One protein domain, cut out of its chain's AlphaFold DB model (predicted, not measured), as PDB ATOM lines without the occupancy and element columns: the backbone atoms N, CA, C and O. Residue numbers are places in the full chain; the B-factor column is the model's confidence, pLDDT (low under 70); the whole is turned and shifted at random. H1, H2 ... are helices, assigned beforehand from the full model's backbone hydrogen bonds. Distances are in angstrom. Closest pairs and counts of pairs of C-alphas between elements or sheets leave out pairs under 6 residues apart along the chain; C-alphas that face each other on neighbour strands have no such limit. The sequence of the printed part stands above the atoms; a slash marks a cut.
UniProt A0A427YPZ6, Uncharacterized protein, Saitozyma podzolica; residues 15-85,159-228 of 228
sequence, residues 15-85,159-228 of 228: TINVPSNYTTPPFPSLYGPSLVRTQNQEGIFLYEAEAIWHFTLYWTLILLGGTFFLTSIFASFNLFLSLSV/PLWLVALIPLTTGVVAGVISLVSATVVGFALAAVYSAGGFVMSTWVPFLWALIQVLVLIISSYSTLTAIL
ATOM      1  N   THR A  15       9.889 116.429 162.532       52.03
ATOM      2  CA  THR A  15       9.406 117.642 163.192       52.03
ATOM      3  C   THR A  15       8.032 118.010 162.650       52.03
ATOM      4  O   THR A  15       7.895 118.383 161.483       52.03
ATOM      5  N   ILE A  16       7.015 117.914 163.502       55.59
ATOM      6  CA  ILE A  16       5.666 118.401 163.221       55.59
ATOM      7  C   ILE A  16       5.763 119.893 162.872       55.59
ATOM      8  O   ILE A  16       6.321 120.680 163.635       55.59
ATOM      9  N   ASN A  17       5.256 120.278 161.699       56.53
ATOM     10  CA  ASN A  17       5.323 121.654 161.205       56.53
ATOM     11  C   ASN A  17       4.265 122.508 161.923       56.53
ATOM     12  O   ASN A  17       3.165 122.723 161.414       56.53
ATOM     13  N   VAL A  18       4.570 122.913 163.154       61.03
ATOM     14  CA  VAL A  18       3.703 123.778 163.958       61.03
ATOM     15  C   VAL A  18       3.789 125.204 163.400       61.03
ATOM     16  O   VAL A  18       4.896 125.740 163.292       61.03
ATOM     17  N   PRO A  19       2.663 125.855 163.052       65.19
ATOM     18  CA  PRO A  19       2.667 127.261 162.667       65.19
ATOM     19  C   PRO A  19       3.313 128.120 163.762       65.19
ATOM     20  O   PRO A  19       2.983 127.992 164.939       65.19
ATOM     21  N   SER A  20       4.223 129.020 163.390       58.84
ATOM     22  CA  SER A  20       5.036 129.822 164.324       58.84
ATOM     23  C   SER A  20       4.246 130.799 165.213       58.84
ATOM     24  O   SER A  20       4.834 131.490 166.037       58.84
ATOM     25  N   ASN A  21       2.926 130.882 165.038       61.34
ATOM     26  CA  ASN A  21       1.983 131.658 165.842       61.34
ATOM     27  C   ASN A  21       1.118 130.785 166.776       61.34
ATOM     28  O   ASN A  21       0.145 131.282 167.343       61.34
ATOM     29  N   TYR A  22       1.425 129.494 166.919       59.50
ATOM     30  CA  TYR A  22       0.667 128.592 167.778       59.50
ATOM     31  C   TYR A  22       0.945 128.863 169.262       59.50
ATOM     32  O   TYR A  22       2.092 128.947 169.694       59.50
ATOM     33  N   THR A  23      -0.122 128.990 170.049       62.81
ATOM     34  CA  THR A  23      -0.072 129.076 171.513       62.81
ATOM     35  C   THR A  23      -0.938 127.966 172.084       62.81
ATOM     36  O   THR A  23      -2.082 127.797 171.655       62.81
ATOM     37  N   THR A  24      -0.398 127.221 173.048       64.81
ATOM     38  CA  THR A  24      -1.105 126.118 173.699       64.81
ATOM     39  C   THR A  24      -2.383 126.642 174.367       64.81
ATOM     40  O   THR A  24      -2.318 127.542 175.210       64.81
ATOM     41  N   PRO A  25      -3.561 126.125 173.985       67.50
ATOM     42  CA  PRO A  25      -4.835 126.603 174.501       67.50
ATOM     43  C   PRO A  25      -4.998 126.205 175.981       67.50
ATOM     44  O   PRO A  25      -4.620 125.096 176.368       67.50
ATOM     45  N   PRO A  26      -5.583 127.068 176.830       68.25
ATOM     46  CA  PRO A  26      -5.829 126.727 178.225       68.25
ATOM     47  C   PRO A  26      -6.904 125.639 178.346       68.25
ATOM     48  O   PRO A  26      -7.903 125.632 177.620       68.25
ATOM     49  N   PHE A  27      -6.730 124.738 179.315       60.28
ATOM     50  CA  PHE A  27      -7.781 123.806 179.721       60.28
ATOM     51  C   PHE A  27      -9.068 124.586 180.066       60.28
ATOM     52  O   PHE A  27      -8.968 125.620 180.732       60.28
ATOM     53  N   PRO A  28     -10.276 124.144 179.655       56.88
ATOM     54  CA  PRO A  28     -10.628 122.846 179.067       56.88
ATOM     55  C   PRO A  28     -10.733 122.799 177.531       56.88
ATOM     56  O   PRO A  28     -11.234 121.797 177.041       56.88
ATOM     57  N   SER A  29     -10.318 123.845 176.796       58.78
ATOM     58  CA  SER A  29     -10.357 124.043 175.321       58.78
ATOM     59  C   SER A  29     -11.167 123.050 174.456       58.78
ATOM     60  O   SER A  29     -10.693 122.546 173.431       58.78
ATOM     61  N   LEU A  30     -12.403 122.760 174.855       62.94
ATOM     62  CA  LEU A  30     -13.297 121.838 174.170       62.94
ATOM     63  C   LEU A  30     -14.059 122.680 173.158       62.94
ATOM     64  O   LEU A  30     -14.883 123.516 173.532       62.94
ATOM     65  N   TYR A  31     -13.729 122.536 171.876       60.38
ATOM     66  CA  TYR A  31     -14.481 123.245 170.850       60.38
ATOM     67  C   TYR A  31     -15.882 122.624 170.767       60.38
ATOM     68  O   TYR A  31     -16.027 121.402 170.704       60.38
ATOM     69  N   GLY A  32     -16.921 123.462 170.802       54.03
ATOM     70  CA  GLY A  32     -18.296 123.000 170.627       54.03
ATOM     71  C   GLY A  32     -18.451 122.314 169.262       54.03
ATOM     72  O   GLY A  32     -17.927 122.841 168.274       54.03
ATOM     73  N   PRO A  33     -19.142 121.160 169.168       50.22
ATOM     74  CA  PRO A  33     -19.275 120.408 167.926       50.22
ATOM     75  C   PRO A  33     -20.285 121.109 167.007       50.22
ATOM     76  O   PRO A  33     -21.441 120.721 166.886       50.22
ATOM     77  N   SER A  34     -19.853 122.194 166.372       51.28
ATOM     78  CA  SER A  34     -20.545 122.794 165.237       51.28
ATOM     79  C   SER A  34     -20.163 121.995 163.991       51.28
ATOM     80  O   SER A  34     -19.001 122.002 163.586       51.28
ATOM     81  N   LEU A  35     -21.138 121.306 163.383       51.28
ATOM     82  CA  LEU A  35     -20.980 120.504 162.155       51.28
ATOM     83  C   LEU A  35     -20.313 121.279 161.003       51.28
ATOM     84  O   LEU A  35     -19.677 120.677 160.145       51.28
ATOM     85  N   VAL A  36     -20.402 122.613 161.022       51.41
ATOM     86  CA  VAL A  36     -19.799 123.512 160.029       51.41
ATOM     87  C   VAL A  36     -18.288 123.704 160.256       51.41
ATOM     88  O   VAL A  36     -17.538 123.838 159.295       51.41
ATOM     89  N   ARG A  37     -17.796 123.652 161.506       49.88
ATOM     90  CA  ARG A  37     -16.353 123.770 161.821       49.88
ATOM     91  C   ARG A  37     -15.568 122.491 161.566       49.88
ATOM     92  O   ARG A  37     -14.389 122.565 161.229       49.88
ATOM     93  N   THR A  38     -16.211 121.332 161.706       51.50
ATOM     94  CA  THR A  38     -15.578 120.028 161.454       51.50
ATOM     95  C   THR A  38     -15.165 119.875 159.988       51.50
ATOM     96  O   THR A  38     -14.146 119.251 159.713       51.50
ATOM     97  N   GLN A  39     -15.914 120.481 159.055       48.34
ATOM     98  CA  GLN A  39     -15.626 120.415 157.619       48.34
ATOM     99  C   GLN A  39     -14.478 121.349 157.184       48.34
ATOM    100  O   GLN A  39     -13.764 121.028 156.240       48.34
ATOM    101  N   ASN A  40     -14.260 122.462 157.896       49.91
ATOM    102  CA  ASN A  40     -13.208 123.442 157.590       49.91
ATOM    103  C   ASN A  40     -11.902 123.217 158.374       49.91
ATOM    104  O   ASN A  40     -10.993 124.036 158.286       49.91
ATOM    105  N   GLN A  41     -11.803 122.140 159.167       51.47
ATOM    106  CA  GLN A  41     -10.622 121.846 159.991       51.47
ATOM    107  C   GLN A  41     -10.197 123.021 160.903       51.47
ATOM    108  O   GLN A  41      -9.031 123.161 161.256       51.47
ATOM    109  N   GLU A  42     -11.153 123.837 161.361       51.06
ATOM    110  CA  GLU A  42     -10.933 124.935 162.320       51.06
ATOM    111  C   GLU A  42     -10.972 124.432 163.776       51.06
ATOM    112  O   GLU A  42     -11.696 124.948 164.637       51.06
ATOM    113  N   GLY A  43     -10.234 123.355 164.039       55.16
ATOM    114  CA  GLY A  43     -10.093 122.769 165.366       55.16
ATOM    115  C   GLY A  43      -8.995 123.458 166.171       55.16
ATOM    116  O   GLY A  43      -7.949 123.832 165.646       55.16
ATOM    117  N   ILE A  44      -9.208 123.595 167.477       57.59
ATOM    118  CA  ILE A  44      -8.112 123.847 168.411       57.59
ATOM    119  C   ILE A  44      -7.353 122.523 168.546       57.59
ATOM    120  O   ILE A  44      -7.830 121.597 169.204       57.59
ATOM    121  N   PHE A  45      -6.213 122.413 167.868       65.06
ATOM    122  CA  PHE A  45      -5.391 121.205 167.880       65.06
ATOM    123  C   PHE A  45      -4.253 121.322 168.881       65.06
ATOM    124  O   PHE A  45      -3.711 122.407 169.071       65.06
ATOM    125  N   LEU A  46      -3.886 120.203 169.500       65.69
ATOM    126  CA  LEU A  46      -2.718 120.080 170.369       65.69
ATOM    127  C   LEU A  46      -1.553 119.521 169.547       65.69
ATOM    128  O   LEU A  46      -1.676 118.447 168.954       65.69
ATOM    129  N   TYR A  47      -0.446 120.262 169.508       64.06
ATOM    130  CA  TYR A  47       0.791 119.849 168.832       64.06
ATOM    131  C   TYR A  47       1.859 119.365 169.822       64.06
ATOM    132  O   TYR A  47       2.749 118.605 169.451       64.06
ATOM    133  N   GLU A  48       1.773 119.790 171.085       63.28
ATOM    134  CA  GLU A  48       2.751 119.457 172.118       63.28
ATOM    135  C   GLU A  48       2.341 118.204 172.902       63.28
ATOM    136  O   GLU A  48       1.238 118.128 173.448       63.28
ATOM    137  N   ALA A  49       3.267 117.249 173.025       65.75
ATOM    138  CA  ALA A  49       3.093 116.019 173.805       65.75
ATOM    139  C   ALA A  49       2.761 116.288 175.287       65.75
ATOM    140  O   ALA A  49       1.930 115.599 175.874       65.75
ATOM    141  N   GLU A  50       3.352 117.333 175.871       66.81
ATOM    142  CA  GLU A  50       3.080 117.772 177.247       66.81
ATOM    143  C   GLU A  50       1.648 118.279 177.434       66.81
ATOM    144  O   GLU A  50       0.981 117.985 178.428       66.81
ATOM    145  N   ALA A  51       1.129 119.023 176.459       68.44
ATOM    146  CA  ALA A  51      -0.244 119.498 176.510       68.44
ATOM    147  C   ALA A  51      -1.224 118.321 176.361       68.44
ATOM    148  O   ALA A  51      -2.205 118.233 177.095       68.44
ATOM    149  N   ILE A  52      -0.920 117.358 175.486       72.56
ATOM    150  CA  ILE A  52      -1.693 116.115 175.343       72.56
ATOM    151  C   ILE A  52      -1.756 115.366 176.680       72.56
ATOM    152  O   ILE A  52      -2.845 114.991 177.128       72.56
ATOM    153  N   TRP A  53      -0.613 115.204 177.349       73.12
ATOM    154  CA  TRP A  53      -0.524 114.526 178.638       73.12
ATOM    155  C   TRP A  53      -1.383 115.208 179.712       73.12
ATOM    156  O   TRP A  53      -2.266 114.566 180.286       73.12
ATOM    157  N   HIS A  54      -1.227 116.519 179.917       72.94
ATOM    158  CA  HIS A  54      -2.016 117.262 180.907       72.94
ATOM    159  C   HIS A  54      -3.523 117.169 180.658       72.94
ATOM    160  O   HIS A  54      -4.297 116.964 181.591       72.94
ATOM    161  N   PHE A  55      -3.959 117.276 179.402       74.19
ATOM    162  CA  PHE A  55      -5.378 117.175 179.066       74.19
ATOM    163  C   PHE A  55      -5.940 115.782 179.371       74.19
ATOM    164  O   PHE A  55      -7.033 115.678 179.928       74.19
ATOM    165  N   THR A  56      -5.204 114.708 179.066       77.81
ATOM    166  CA  THR A  56      -5.625 113.335 179.414       77.81
ATOM    167  C   THR A  56      -5.699 113.119 180.920       77.81
ATOM    168  O   THR A  56      -6.660 112.519 181.409       77.81
ATOM    169  N   LEU A  57      -4.748 113.678 181.667       79.00
ATOM    170  CA  LEU A  57      -4.721 113.601 183.120       79.00
ATOM    171  C   LEU A  57      -5.896 114.366 183.735       79.00
ATOM    172  O   LEU A  57      -6.613 113.816 184.566       79.00
ATOM    173  N   TYR A  58      -6.168 115.595 183.292       81.19
ATOM    174  CA  TYR A  58      -7.284 116.377 183.827       81.19
ATOM    175  C   TYR A  58      -8.642 115.746 183.522       81.19
ATOM    176  O   TYR A  58      -9.478 115.669 184.420       81.19
ATOM    177  N   TRP A  59      -8.874 115.233 182.311       82.25
ATOM    178  CA  TRP A  59     -10.154 114.598 181.976       82.25
ATOM    179  C   TRP A  59     -10.409 113.313 182.756       82.25
ATOM    180  O   TRP A  59     -11.513 113.117 183.265       82.25
ATOM    181  N   THR A  60      -9.396 112.458 182.886       80.81
ATOM    182  CA  THR A  60      -9.509 111.226 183.676       80.81
ATOM    183  C   THR A  60      -9.692 111.535 185.159       80.81
ATOM    184  O   THR A  60     -10.575 110.958 185.784       80.81
ATOM    185  N   LEU A  61      -8.952 112.497 185.715       81.44
ATOM    186  CA  LEU A  61      -9.075 112.893 187.119       81.44
ATOM    187  C   LEU A  61     -10.434 113.542 187.418       81.44
ATOM    188  O   LEU A  61     -11.034 113.252 188.451       81.44
ATOM    189  N   ILE A  62     -10.965 114.364 186.508       84.62
ATOM    190  CA  ILE A  62     -12.283 114.993 186.669       84.62
ATOM    191  C   ILE A  62     -13.411 113.968 186.523       84.62
ATOM    192  O   ILE A  62     -14.304 113.942 187.365       84.62
ATOM    193  N   LEU A  63     -13.402 113.116 185.494       84.69
ATOM    194  CA  LEU A  63     -14.496 112.163 185.268       84.69
ATOM    195  C   LEU A  63     -14.453 110.992 186.251       84.69
ATOM    196  O   LEU A  63     -15.476 110.635 186.835       84.69
ATOM    197  N   LEU A  64     -13.280 110.410 186.480       80.56
ATOM    198  CA  LEU A  64     -13.136 109.291 187.404       80.56
ATOM    199  C   LEU A  64     -13.153 109.791 188.851       80.56
ATOM    200  O   LEU A  64     -13.993 109.373 189.636       80.56
ATOM    201  N   GLY A  65     -12.310 110.761 189.205       82.50
ATOM    202  CA  GLY A  65     -12.316 111.333 190.556       82.50
ATOM    203  C   GLY A  65     -13.656 111.982 190.912       82.50
ATOM    204  O   GLY A  65     -14.173 111.760 192.007       82.50
ATOM    205  N   GLY A  66     -14.269 112.714 189.978       85.94
ATOM    206  CA  GLY A  66     -15.566 113.361 190.181       85.94
ATOM    207  C   GLY A  66     -16.710 112.376 190.406       85.94
ATOM    208  O   GLY A  66     -17.515 112.601 191.306       85.94
ATOM    209  N   THR A  67     -16.776 111.263 189.666       85.62
ATOM    210  CA  THR A  67     -17.820 110.240 189.878       85.62
ATOM    211  C   THR A  67     -17.707 109.598 191.255       85.62
ATOM    212  O   THR A  67     -18.693 109.554 191.992       85.62
ATOM    213  N   PHE A  68     -16.501 109.194 191.657       84.38
ATOM    214  CA  PHE A  68     -16.268 108.652 192.994       84.38
ATOM    215  C   PHE A  68     -16.556 109.675 194.095       84.38
ATOM    216  O   PHE A  68     -17.164 109.314 195.102       84.38
ATOM    217  N   PHE A  69     -16.196 110.945 193.900       84.88
ATOM    218  CA  PHE A  69     -16.498 112.017 194.848       84.88
ATOM    219  C   PHE A  69     -18.007 112.266 194.980       84.88
ATOM    220  O   PHE A  69     -18.504 112.412 196.095       84.88
ATOM    221  N   LEU A  70     -18.755 112.234 193.872       87.69
ATOM    222  CA  LEU A  70     -20.213 112.367 193.877       87.69
ATOM    223  C   LEU A  70     -20.878 111.209 194.622       87.69
ATOM    224  O   LEU A  70     -21.678 111.449 195.522       87.69
ATOM    225  N   THR A  71     -20.519 109.960 194.306       85.44
ATOM    226  CA  THR A  71     -21.044 108.766 194.992       85.44
ATOM    227  C   THR A  71     -20.730 108.797 196.486       85.44
ATOM    228  O   THR A  71     -21.575 108.474 197.319       85.44
ATOM    229  N   SER A  72     -19.523 109.231 196.825       83.06
ATOM    230  CA  SER A  72     -19.004 109.367 198.180       83.06
ATOM    231  C   SER A  72     -19.762 110.435 198.989       83.06
ATOM    232  O   SER A  72     -20.284 110.146 200.072       83.06
ATOM    233  N   ILE A  73     -19.958 111.633 198.426       86.00
ATOM    234  CA  ILE A  73     -20.807 112.685 199.008       86.00
ATOM    235  C   ILE A  73     -22.245 112.204 199.185       86.00
ATOM    236  O   ILE A  73     -22.838 112.420 200.243       86.00
ATOM    237  N   PHE A  74     -22.805 111.526 198.183       82.88
ATOM    238  CA  PHE A  74     -24.192 111.072 198.219       82.88
ATOM    239  C   PHE A  74     -24.406 109.999 199.290       82.88
ATOM    240  O   PHE A  74     -25.393 110.044 200.025       82.88
ATOM    241  N   ALA A  75     -23.450 109.078 199.447       79.94
ATOM    242  CA  ALA A  75     -23.444 108.096 200.525       79.94
ATOM    243  C   ALA A  75     -23.348 108.773 201.899       79.94
ATOM    244  O   ALA A  75     -24.120 108.439 202.798       79.94
ATOM    245  N   SER A  76     -22.467 109.767 202.055       80.81
ATOM    246  CA  SER A  76     -22.347 110.543 203.295       80.81
ATOM    247  C   SER A  76     -23.637 111.291 203.628       80.81
ATOM    248  O   SER A  76     -24.053 111.310 204.783       80.81
ATOM    249  N   PHE A  77     -24.289 111.887 202.628       82.38
ATOM    250  CA  PHE A  77     -25.555 112.596 202.795       82.38
ATOM    251  C   PHE A  77     -26.691 111.640 203.170       82.38
ATOM    252  O   PHE A  77     -27.433 111.902 204.115       82.38
ATOM    253  N   ASN A  78     -26.788 110.488 202.503       78.31
ATOM    254  CA  ASN A  78     -27.763 109.448 202.827       78.31
ATOM    255  C   ASN A  78     -27.575 108.917 204.260       78.31
ATOM    256  O   ASN A  78     -28.532 108.817 205.030       78.31
ATOM    257  N   LEU A  79     -26.329 108.657 204.661       74.50
ATOM    258  CA  LEU A  79     -26.001 108.170 205.999       74.50
ATOM    259  C   LEU A  79     -26.243 109.258 207.062       74.50
ATOM    260  O   LEU A  79     -26.762 108.971 208.141       74.50
ATOM    261  N   PHE A  80     -25.972 110.523 206.742       75.62
ATOM    262  CA  PHE A  80     -26.303 111.669 207.589       75.62
ATOM    263  C   PHE A  80     -27.817 111.822 207.796       75.62
ATOM    264  O   PHE A  80     -28.257 112.024 208.931       75.62
ATOM    265  N   LEU A  81     -28.628 111.652 206.746       71.81
ATOM    266  CA  LEU A  81     -30.090 111.611 206.858       71.81
ATOM    267  C   LEU A  81     -30.554 110.428 207.716       71.81
ATOM    268  O   LEU A  81     -31.401 110.604 208.591       71.81
ATOM    269  N   SER A  82     -29.958 109.247 207.541       64.25
ATOM    270  CA  SER A  82     -30.247 108.058 208.357       64.25
ATOM    271  C   SER A  82     -29.984 108.302 209.852       64.25
ATOM    272  O   SER A  82     -30.820 107.982 210.701       64.25
ATOM    273  N   LEU A  83     -28.867 108.957 210.185       62.81
ATOM    274  CA  LEU A  83     -28.511 109.348 211.554       62.81
ATOM    275  C   LEU A  83     -29.416 110.436 212.137       62.81
ATOM    276  O   LEU A  83     -29.646 110.448 213.351       62.81
ATOM    277  N   SER A  84     -29.897 111.341 211.286       63.25
ATOM    278  CA  SER A  84     -30.684 112.507 211.692       63.25
ATOM    279  C   SER A  84     -32.171 112.189 211.855       63.25
ATOM    280  O   SER A  84     -32.822 112.769 212.720       63.25
ATOM    281  N   VAL A  85     -32.713 111.250 211.070       63.41
ATOM    282  CA  VAL A  85     -34.165 111.007 210.975       63.41
ATOM    283  C   VAL A  85     -34.637 109.805 211.810       63.41
ATOM    284  O   VAL A  85     -35.746 109.845 212.340       63.41
ATOM    285  N   PRO A 159     -19.503 107.020 215.460       68.31
ATOM    286  CA  PRO A 159     -19.097 108.410 215.511       68.31
ATOM    287  C   PRO A 159     -19.284 108.986 214.106       68.31
ATOM    288  O   PRO A 159     -18.940 108.331 213.125       68.31
ATOM    289  N   LEU A 160     -19.831 110.200 214.005       68.75
ATOM    290  CA  LEU A 160     -19.997 110.917 212.730       68.75
ATOM    291  C   LEU A 160     -18.685 110.966 211.924       68.75
ATOM    292  O   LEU A 160     -18.703 110.992 210.702       68.75
ATOM    293  N   TRP A 161     -17.543 110.885 212.610       67.25
ATOM    294  CA  TRP A 161     -16.235 110.737 211.984       67.25
ATOM    295  C   TRP A 161     -16.089 109.459 211.142       67.25
ATOM    296  O   TRP A 161     -15.565 109.531 210.041       67.25
ATOM    297  N   LEU A 162     -16.609 108.307 211.584       69.69
ATOM    298  CA  LEU A 162     -16.565 107.060 210.804       69.69
ATOM    299  C   LEU A 162     -17.406 107.170 209.521       69.69
ATOM    300  O   LEU A 162     -17.040 106.633 208.483       69.69
ATOM    301  N   VAL A 163     -18.510 107.913 209.594       72.94
ATOM    302  CA  VAL A 163     -19.406 108.198 208.464       72.94
ATOM    303  C   VAL A 163     -18.738 109.086 207.428       72.94
ATOM    304  O   VAL A 163     -18.952 108.876 206.243       72.94
ATOM    305  N   ALA A 164     -17.914 110.040 207.865       76.44
ATOM    306  CA  ALA A 164     -17.094 110.871 206.989       76.44
ATOM    307  C   ALA A 164     -15.807 110.161 206.520       76.44
ATOM    308  O   ALA A 164     -15.228 110.530 205.502       76.44
ATOM    309  N   LEU A 165     -15.353 109.122 207.226       79.44
ATOM    310  CA  LEU A 165     -14.140 108.385 206.872       79.44
ATOM    311  C   LEU A 165     -14.367 107.400 205.719       79.44
ATOM    312  O   LEU A 165     -13.504 107.267 204.859       79.44
ATOM    313  N   ILE A 166     -15.537 106.761 205.644       82.12
ATOM    314  CA  ILE A 166     -15.924 105.897 204.514       82.12
ATOM    315  C   ILE A 166     -15.815 106.632 203.158       82.12
ATOM    316  O   ILE A 166     -15.059 106.163 202.305       82.12
ATOM    317  N   PRO A 167     -16.474 107.789 202.947       81.50
ATOM    318  CA  PRO A 167     -16.383 108.542 201.701       81.50
ATOM    319  C   PRO A 167     -14.959 109.045 201.403       81.50
ATOM    320  O   PRO A 167     -14.524 109.061 200.248       81.50
ATOM    321  N   LEU A 168     -14.204 109.405 202.443       82.44
ATOM    322  CA  LEU A 168     -12.814 109.829 202.304       82.44
ATOM    323  C   LEU A 168     -11.920 108.682 201.811       82.44
ATOM    324  O   LEU A 168     -11.143 108.862 200.879       82.44
ATOM    325  N   THR A 169     -12.047 107.491 202.400       84.62
ATOM    326  CA  THR A 169     -11.229 106.330 202.015       84.62
ATOM    327  C   THR A 169     -11.507 105.865 200.588       84.62
ATOM    328  O   THR A 169     -10.559 105.620 199.845       84.62
ATOM    329  N   THR A 170     -12.772 105.801 200.162       83.62
ATOM    330  CA  THR A 170     -13.121 105.410 198.787       83.62
ATOM    331  C   THR A 170     -12.658 106.444 197.766       83.62
ATOM    332  O   THR A 170     -12.148 106.065 196.713       83.62
ATOM    333  N   GLY A 171     -12.755 107.737 198.094       85.12
ATOM    334  CA  GLY A 171     -12.225 108.819 197.267       85.12
ATOM    335  C   GLY A 171     -10.703 108.757 197.112       85.12
ATOM    336  O   GLY A 171     -10.200 108.895 196.001       85.12
ATOM    337  N   VAL A 172      -9.963 108.487 198.194       86.12
ATOM    338  CA  VAL A 172      -8.494 108.351 198.150       86.12
ATOM    339  C   VAL A 172      -8.076 107.144 197.313       86.12
ATOM    340  O   VAL A 172      -7.214 107.274 196.450       86.12
ATOM    341  N   VAL A 173      -8.708 105.984 197.518       87.81
ATOM    342  CA  VAL A 173      -8.413 104.773 196.737       87.81
ATOM    343  C   VAL A 173      -8.693 105.004 195.251       87.81
ATOM    344  O   VAL A 173      -7.837 104.721 194.414       87.81
ATOM    345  N   ALA A 174      -9.848 105.582 194.917       84.69
ATOM    346  CA  ALA A 174     -10.187 105.930 193.542       84.69
ATOM    347  C   ALA A 174      -9.231 106.968 192.940       84.69
ATOM    348  O   ALA A 174      -8.852 106.848 191.777       84.69
ATOM    349  N   GLY A 175      -8.798 107.951 193.733       84.00
ATOM    350  CA  GLY A 175      -7.811 108.946 193.328       84.00
ATOM    351  C   GLY A 175      -6.479 108.308 192.945       84.00
ATOM    352  O   GLY A 175      -5.947 108.603 191.880       84.00
ATOM    353  N   VAL A 176      -5.979 107.367 193.750       88.12
ATOM    354  CA  VAL A 176      -4.741 106.630 193.442       88.12
ATOM    355  C   VAL A 176      -4.896 105.807 192.161       88.12
ATOM    356  O   VAL A 176      -4.034 105.871 191.287       88.12
ATOM    357  N   ILE A 177      -6.004 105.075 192.012       86.19
ATOM    358  CA  ILE A 177      -6.279 104.266 190.812       86.19
ATOM    359  C   ILE A 177      -6.350 105.151 189.561       86.19
ATOM    360  O   ILE A 177      -5.758 104.826 188.530       86.19
ATOM    361  N   SER A 178      -7.033 106.292 189.666       83.56
ATOM    362  CA  SER A 178      -7.138 107.280 188.595       83.56
ATOM    363  C   SER A 178      -5.772 107.817 188.201       83.56
ATOM    364  O   SER A 178      -5.475 107.878 187.015       83.56
ATOM    365  N   LEU A 179      -4.920 108.136 189.172       84.62
ATOM    366  CA  LEU A 179      -3.609 108.720 188.924       84.62
ATOM    367  C   LEU A 179      -2.687 107.735 188.198       84.62
ATOM    368  O   LEU A 179      -2.045 108.101 187.214       84.62
ATOM    369  N   VAL A 180      -2.685 106.466 188.615       89.06
ATOM    370  CA  VAL A 180      -1.907 105.411 187.948       89.06
ATOM    371  C   VAL A 180      -2.412 105.189 186.524       89.06
ATOM    372  O   VAL A 180      -1.621 105.220 185.581       89.06
ATOM    373  N   SER A 181      -3.726 105.021 186.340       84.12
ATOM    374  CA  SER A 181      -4.286 104.788 185.007       84.12
ATOM    375  C   SER A 181      -4.094 105.983 184.075       84.12
ATOM    376  O   SER A 181      -3.789 105.783 182.902       84.12
ATOM    377  N   ALA A 182      -4.263 107.205 184.576       83.88
ATOM    378  CA  ALA A 182      -4.100 108.433 183.808       83.88
ATOM    379  C   ALA A 182      -2.653 108.630 183.369       83.88
ATOM    380  O   ALA A 182      -2.401 109.008 182.231       83.88
ATOM    381  N   THR A 183      -1.698 108.325 184.250       85.00
ATOM    382  CA  THR A 183      -0.275 108.472 183.944       85.00
ATOM    383  C   THR A 183       0.135 107.519 182.825       85.00
ATOM    384  O   THR A 183       0.699 107.962 181.829       85.00
ATOM    385  N   VAL A 184      -0.208 106.229 182.938       86.38
ATOM    386  CA  VAL A 184       0.124 105.218 181.913       86.38
ATOM    387  C   VAL A 184      -0.454 105.606 180.553       86.38
ATOM    388  O   VAL A 184       0.234 105.555 179.536       86.38
ATOM    389  N   VAL A 185      -1.714 106.026 180.534       82.31
ATOM    390  CA  VAL A 185      -2.434 106.336 179.298       82.31
ATOM    391  C   VAL A 185      -1.987 107.664 178.706       82.31
ATOM    392  O   VAL A 185      -1.830 107.758 177.494       82.31
ATOM    393  N   GLY A 186      -1.740 108.673 179.539       79.56
ATOM    394  CA  GLY A 186      -1.215 109.958 179.099       79.56
ATOM    395  C   GLY A 186       0.143 109.797 178.426       79.56
ATOM    396  O   GLY A 186       0.353 110.345 177.347       79.56
ATOM    397  N   PHE A 187       1.039 108.987 179.002       80.69
ATOM    398  CA  PHE A 187       2.319 108.659 178.367       80.69
ATOM    399  C   PHE A 187       2.138 107.856 177.075       80.69
ATOM    400  O   PHE A 187       2.783 108.168 176.075       80.69
ATOM    401  N   ALA A 188       1.248 106.860 177.063       82.19
ATOM    402  CA  ALA A 188       0.973 106.075 175.862       82.19
ATOM    403  C   ALA A 188       0.429 106.947 174.717       82.19
ATOM    404  O   ALA A 188       0.902 106.843 173.589       82.19
ATOM    405  N   LEU A 189      -0.517 107.847 175.000       76.69
ATOM    406  CA  LEU A 189      -1.082 108.768 174.011       76.69
ATOM    407  C   LEU A 189      -0.045 109.780 173.521       76.69
ATOM    408  O   LEU A 189       0.057 109.990 172.314       76.69
ATOM    409  N   ALA A 190       0.752 110.353 174.426       73.94
ATOM    410  CA  ALA A 190       1.839 111.260 174.068       73.94
ATOM    411  C   ALA A 190       2.855 110.584 173.130       73.94
ATOM    412  O   ALA A 190       3.228 111.157 172.106       73.94
ATOM    413  N   ALA A 191       3.248 109.341 173.429       77.00
ATOM    414  CA  ALA A 191       4.177 108.574 172.605       77.00
ATOM    415  C   ALA A 191       3.584 108.210 171.234       77.00
ATOM    416  O   ALA A 191       4.232 108.422 170.211       77.00
ATOM    417  N   VAL A 192       2.346 107.706 171.194       78.50
ATOM    418  CA  VAL A 192       1.675 107.305 169.945       78.50
ATOM    419  C   VAL A 192       1.502 108.492 169.006       78.50
ATOM    420  O   VAL A 192       1.752 108.368 167.810       78.50
ATOM    421  N   TYR A 193       1.120 109.657 169.527       69.69
ATOM    422  CA  TYR A 193       0.913 110.832 168.686       69.69
ATOM    423  C   TYR A 193       2.201 111.544 168.297       69.69
ATOM    424  O   TYR A 193       2.301 112.015 167.165       69.69
ATOM    425  N   SER A 194       3.218 111.529 169.164       69.12
ATOM    426  CA  SER A 194       4.560 111.960 168.770       69.12
ATOM    427  C   SER A 194       5.137 111.065 167.670       69.12
ATOM    428  O   SER A 194       5.804 111.573 166.776       69.12
ATOM    429  N   ALA A 195       4.876 109.753 167.708       67.75
ATOM    430  CA  ALA A 195       5.326 108.814 166.680       67.75
ATOM    431  C   ALA A 195       4.488 108.896 165.391       67.75
ATOM    432  O   ALA A 195       5.007 108.664 164.303       67.75
ATOM    433  N   GLY A 196       3.200 109.233 165.508       64.12
ATOM    434  CA  GLY A 196       2.279 109.349 164.378       64.12
ATOM    435  C   GLY A 196       2.374 110.666 163.605       64.12
ATOM    436  O   GLY A 196       1.882 110.730 162.484       64.12
ATOM    437  N   GLY A 197       2.969 111.723 164.172       61.09
ATOM    438  CA  GLY A 197       3.067 113.036 163.515       61.09
ATOM    439  C   GLY A 197       1.708 113.695 163.225       61.09
ATOM    440  O   GLY A 197       1.625 114.600 162.395       61.09
ATOM    441  N   PHE A 198       0.639 113.230 163.883       63.66
ATOM    442  CA  PHE A 198      -0.734 113.677 163.654       63.66
ATOM    443  C   PHE A 198      -1.171 114.717 164.686       63.66
ATOM    444  O   PHE A 198      -0.855 114.626 165.869       63.66
ATOM    445  N   VAL A 199      -1.966 115.686 164.237       60.09
ATOM    446  CA  VAL A 199      -2.568 116.708 165.097       60.09
ATOM    447  C   VAL A 199      -3.704 116.114 165.928       60.09
ATOM    448  O   VAL A 199      -4.599 115.462 165.386       60.09
ATOM    449  N   MET A 200      -3.693 116.341 167.245       65.00
ATOM    450  CA  MET A 200      -4.706 115.795 168.157       65.00
ATOM    451  C   MET A 200      -5.872 116.744 168.390       65.00
ATOM    452  O   MET A 200      -5.680 117.909 168.739       65.00
ATOM    453  N   SER A 201      -7.091 116.208 168.283       68.50
ATOM    454  CA  SER A 201      -8.305 116.872 168.763       68.50
ATOM    455  C   SER A 201      -8.411 116.763 170.286       68.50
ATOM    456  O   SER A 201      -8.185 115.692 170.856       68.50
ATOM    457  N   THR A 202      -8.831 117.846 170.946       70.75
ATOM    458  CA  THR A 202      -9.103 117.900 172.397       70.75
ATOM    459  C   THR A 202     -10.225 116.949 172.838       70.75
ATOM    460  O   THR A 202     -10.380 116.683 174.029       70.75
ATOM    461  N   TRP A 203     -10.957 116.366 171.882       73.56
ATOM    462  CA  TRP A 203     -11.944 115.308 172.101       73.56
ATOM    463  C   TRP A 203     -11.334 113.933 172.374       73.56
ATOM    464  O   TRP A 203     -11.968 113.129 173.048       73.56
ATOM    465  N   VAL A 204     -10.124 113.639 171.884       76.25
ATOM    466  CA  VAL A 204      -9.513 112.307 172.052       76.25
ATOM    467  C   VAL A 204      -9.283 111.980 173.539       76.25
ATOM    468  O   VAL A 204      -9.750 110.930 173.985       76.25
ATOM    469  N   PRO A 205      -8.685 112.878 174.351       75.00
ATOM    470  CA  PRO A 205      -8.584 112.690 175.801       75.00
ATOM    471  C   PRO A 205      -9.940 112.544 176.510       75.00
ATOM    472  O   PRO A 205     -10.080 111.734 177.426       75.00
ATOM    473  N   PHE A 206     -10.949 113.307 176.072       78.56
ATOM    474  CA  PHE A 206     -12.299 113.269 176.637       78.56
ATOM    475  C   PHE A 206     -13.000 111.932 176.364       78.56
ATOM    476  O   PHE A 206     -13.511 111.310 177.295       78.56
ATOM    477  N   LEU A 207     -12.989 111.456 175.112       81.44
ATOM    478  CA  LEU A 207     -13.561 110.157 174.753       81.44
ATOM    479  C   LEU A 207     -12.877 109.022 175.509       81.44
ATOM    480  O   LEU A 207     -13.547 108.081 175.919       81.44
ATOM    481  N   TRP A 208     -11.564 109.109 175.718       82.25
ATOM    482  CA  TRP A 208     -10.837 108.074 176.440       82.25
ATOM    483  C   TRP A 208     -11.295 107.975 177.901       82.25
ATOM    484  O   TRP A 208     -11.650 106.895 178.378       82.25
ATOM    485  N   ALA A 209     -11.387 109.110 178.594       82.81
ATOM    486  CA  ALA A 209     -11.916 109.160 179.952       82.81
ATOM    487  C   ALA A 209     -13.403 108.742 180.022       82.81
ATOM    488  O   ALA A 209     -13.810 108.064 180.965       82.81
ATOM    489  N   LEU A 210     -14.205 109.065 179.000       84.12
ATOM    490  CA  LEU A 210     -15.593 108.610 178.874       84.12
ATOM    491  C   LEU A 210     -15.683 107.081 178.738       84.12
ATOM    492  O   LEU A 210     -16.480 106.451 179.433       84.12
ATOM    493  N   ILE A 211     -14.857 106.479 177.877       87.31
ATOM    494  CA  ILE A 211     -14.768 105.021 177.715       87.31
ATOM    495  C   ILE A 211     -14.397 104.382 179.048       87.31
ATOM    496  O   ILE A 211     -15.012 103.395 179.442       87.31
ATOM    497  N   GLN A 212     -13.440 104.956 179.774       85.31
ATOM    498  CA  GLN A 212     -13.023 104.428 181.067       85.31
ATOM    499  C   GLN A 212     -14.168 104.410 182.092       85.31
ATOM    500  O   GLN A 212     -14.371 103.400 182.767       85.31
ATOM    501  N   VAL A 213     -14.964 105.481 182.170       86.69
ATOM    502  CA  VAL A 213     -16.171 105.510 183.013       86.69
ATOM    503  C   VAL A 213     -17.209 104.495 182.530       86.69
ATOM    504  O   VAL A 213     -17.800 103.789 183.343       86.69
ATOM    505  N   LEU A 214     -17.412 104.362 181.218       87.56
ATOM    506  CA  LEU A 214     -18.374 103.414 180.658       87.56
ATOM    507  C   LEU A 214     -17.991 101.955 180.953       87.56
ATOM    508  O   LEU A 214     -18.846 101.164 181.342       87.56
ATOM    509  N   VAL A 215     -16.707 101.609 180.834       88.06
ATOM    510  CA  VAL A 215     -16.178 100.285 181.194       88.06
ATOM    511  C   VAL A 215     -16.414  99.998 182.674       88.06
ATOM    512  O   VAL A 215     -16.848  98.903 183.024       88.06
ATOM    513  N   LEU A 216     -16.194 100.987 183.542       86.38
ATOM    514  CA  LEU A 216     -16.451 100.852 184.974       86.38
ATOM    515  C   LEU A 216     -17.937 100.597 185.264       86.38
ATOM    516  O   LEU A 216     -18.274  99.717 186.057       86.38
ATOM    517  N   ILE A 217     -18.825 101.312 184.575       88.50
ATOM    518  CA  ILE A 217     -20.273 101.122 184.676       88.50
ATOM    519  C   ILE A 217     -20.664  99.704 184.227       88.50
ATOM    520  O   ILE A 217     -21.349  98.995 184.964       88.50
ATOM    521  N   ILE A 218     -20.190  99.252 183.062       90.69
ATOM    522  CA  ILE A 218     -20.482  97.908 182.533       90.69
ATOM    523  C   ILE A 218     -19.953  96.818 183.475       90.69
ATOM    524  O   ILE A 218     -20.664  95.855 183.764       90.69
ATOM    525  N   SER A 219     -18.742  96.984 184.014       87.00
ATOM    526  CA  SER A 219     -18.156  96.053 184.986       87.00
ATOM    527  C   SER A 219     -18.983  95.965 186.271       87.00
ATOM    528  O   SER A 219     -19.144  94.876 186.831       87.00
ATOM    529  N   SER A 220     -19.536  97.089 186.736       85.00
ATOM    530  CA  SER A 220     -20.430  97.109 187.896       85.00
ATOM    531  C   SER A 220     -21.708  96.319 187.621       85.00
ATOM    532  O   SER A 220     -22.113  95.510 188.452       85.00
ATOM    533  N   TYR A 221     -22.327  96.506 186.454       88.19
ATOM    534  CA  TYR A 221     -23.528  95.756 186.084       88.19
ATOM    535  C   TYR A 221     -23.255  94.260 185.910       88.19
ATOM    536  O   TYR A 221     -24.040  93.454 186.395       88.19
ATOM    537  N   SER A 222     -22.128  93.879 185.301       88.81
ATOM    538  CA  SER A 222     -21.759  92.467 185.128       88.81
ATOM    539  C   SER A 222     -21.570  91.752 186.469       88.81
ATOM    540  O   SER A 222     -22.079  90.649 186.664       88.81
ATOM    541  N   THR A 223     -20.919  92.416 187.429       85.50
ATOM    542  CA  THR A 223     -20.752  91.888 188.791       85.50
ATOM    543  C   THR A 223     -22.105  91.694 189.476       85.50
ATOM    544  O   THR A 223     -22.335  90.664 190.101       85.50
ATOM    545  N   LEU A 224     -23.032  92.646 189.311       81.75
ATOM    546  CA  LEU A 224     -24.388  92.538 189.856       81.75
ATOM    547  C   LEU A 224     -25.164  91.370 189.238       81.75
ATOM    548  O   LEU A 224     -25.793  90.620 189.974       81.75
ATOM    549  N   THR A 225     -25.091  91.182 187.918       86.12
ATOM    550  CA  THR A 225     -25.765  90.065 187.235       86.12
ATOM    551  C   THR A 225     -25.153  88.703 187.537       86.12
ATOM    552  O   THR A 225     -25.856  87.711 187.457       86.12
ATOM    553  N   ALA A 226     -23.859  88.631 187.861       83.62
ATOM    554  CA  ALA A 226     -23.195  87.369 188.197       83.62
ATOM    555  C   ALA A 226     -23.498  86.895 189.630       83.62
ATOM    556  O   ALA A 226     -23.339  85.715 189.933       83.62
ATOM    557  N   ILE A 227     -23.870  87.822 190.516       82.88
ATOM    558  CA  ILE A 227     -24.209  87.541 191.918       82.88
ATOM    559  C   ILE A 227     -25.706  87.229 192.085       82.88
ATOM    560  O   ILE A 227     -26.074  86.570 193.059       82.88
ATOM    561  N   LEU A 228     -26.550  87.726 191.175       70.12
ATOM    562  CA  LEU A 228     -28.001  87.514 191.165       70.12
ATOM    563  C   LEU A 228     -28.367  86.134 190.600       70.12
ATOM    564  O   LEU A 228     -29.285  85.511 191.178       70.12
TER     565      LEU A 228
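This is residues 15 to 85 and 159 to 228 of the 228 residues of an uncharacterized protein of Saitozyma podzolica (UniProt A0A427YPZ6). Two long helices, H2 and H3, lie side by side, run opposite ways and make the length of the domain, while H4 packs on H2 with residues 205 to 213 and its residues 217 to 227 stick out. A winding stretch with the short H1 lies at the end where H2 begins, and residues 34 to 41 stick out there. The printed part has 141 residues with four named helices, in the order H1, H2, H3, H4, and no named strand: the class is all helix. It is loose, with a radius of gyration of the C-alphas of 19.6 A, and elongated, spanning 62 by 33 by 31 A.

H1, residues 35 to 39, touches no helix. H2, residues 49 to 85, touches H3, residues 160 to 196, at a shallow tilt of 17 degrees, opposite ways; their closest C-alphas, those of Ser 72 and Pro 167, are 4.5 A apart. With residues 52 to 64 alone H2 touches H4, residues 203 to 227, at a steep tilt of 41 degrees, the same way; their closest C-alphas, those of Thr 56 and Pro 205, are 4.7 A apart. H3 and H4 are near each other, with 10 pairs of C-alphas within 10 A. Residues 45 to 46 pair antiparallel with residues 200 to 201. Every O i to N i+4 pair is within hydrogen-bond range in H2 and H4; 32 of 33 are in H3 and 0 of 1 in H1, where 0 of 2 O i to N i+3 pairs are.

H1 begins at C-alpha 35 (-20.980, 120.504, 162.155) and is 7.0 A long. H2 measures 52.9 A, H3 53.3 A and H4 36.3 A, which ends at C-alpha 227 (-24.209, 87.541, 191.918).

The C-alphas farthest apart, those of Thr 15 and Val 85, are 65.0 A apart. Residues 86 to 158 are not printed, and C-alphas 85 and 159 are 15.9 A apart across the cut. The links H1 to H2 and H3 to H4 are short. The mean pLDDT of the printed part is 73.9, and it is under 70 in residues 15 to 51, 82 to 85, 159 to 162 and 193 to 201.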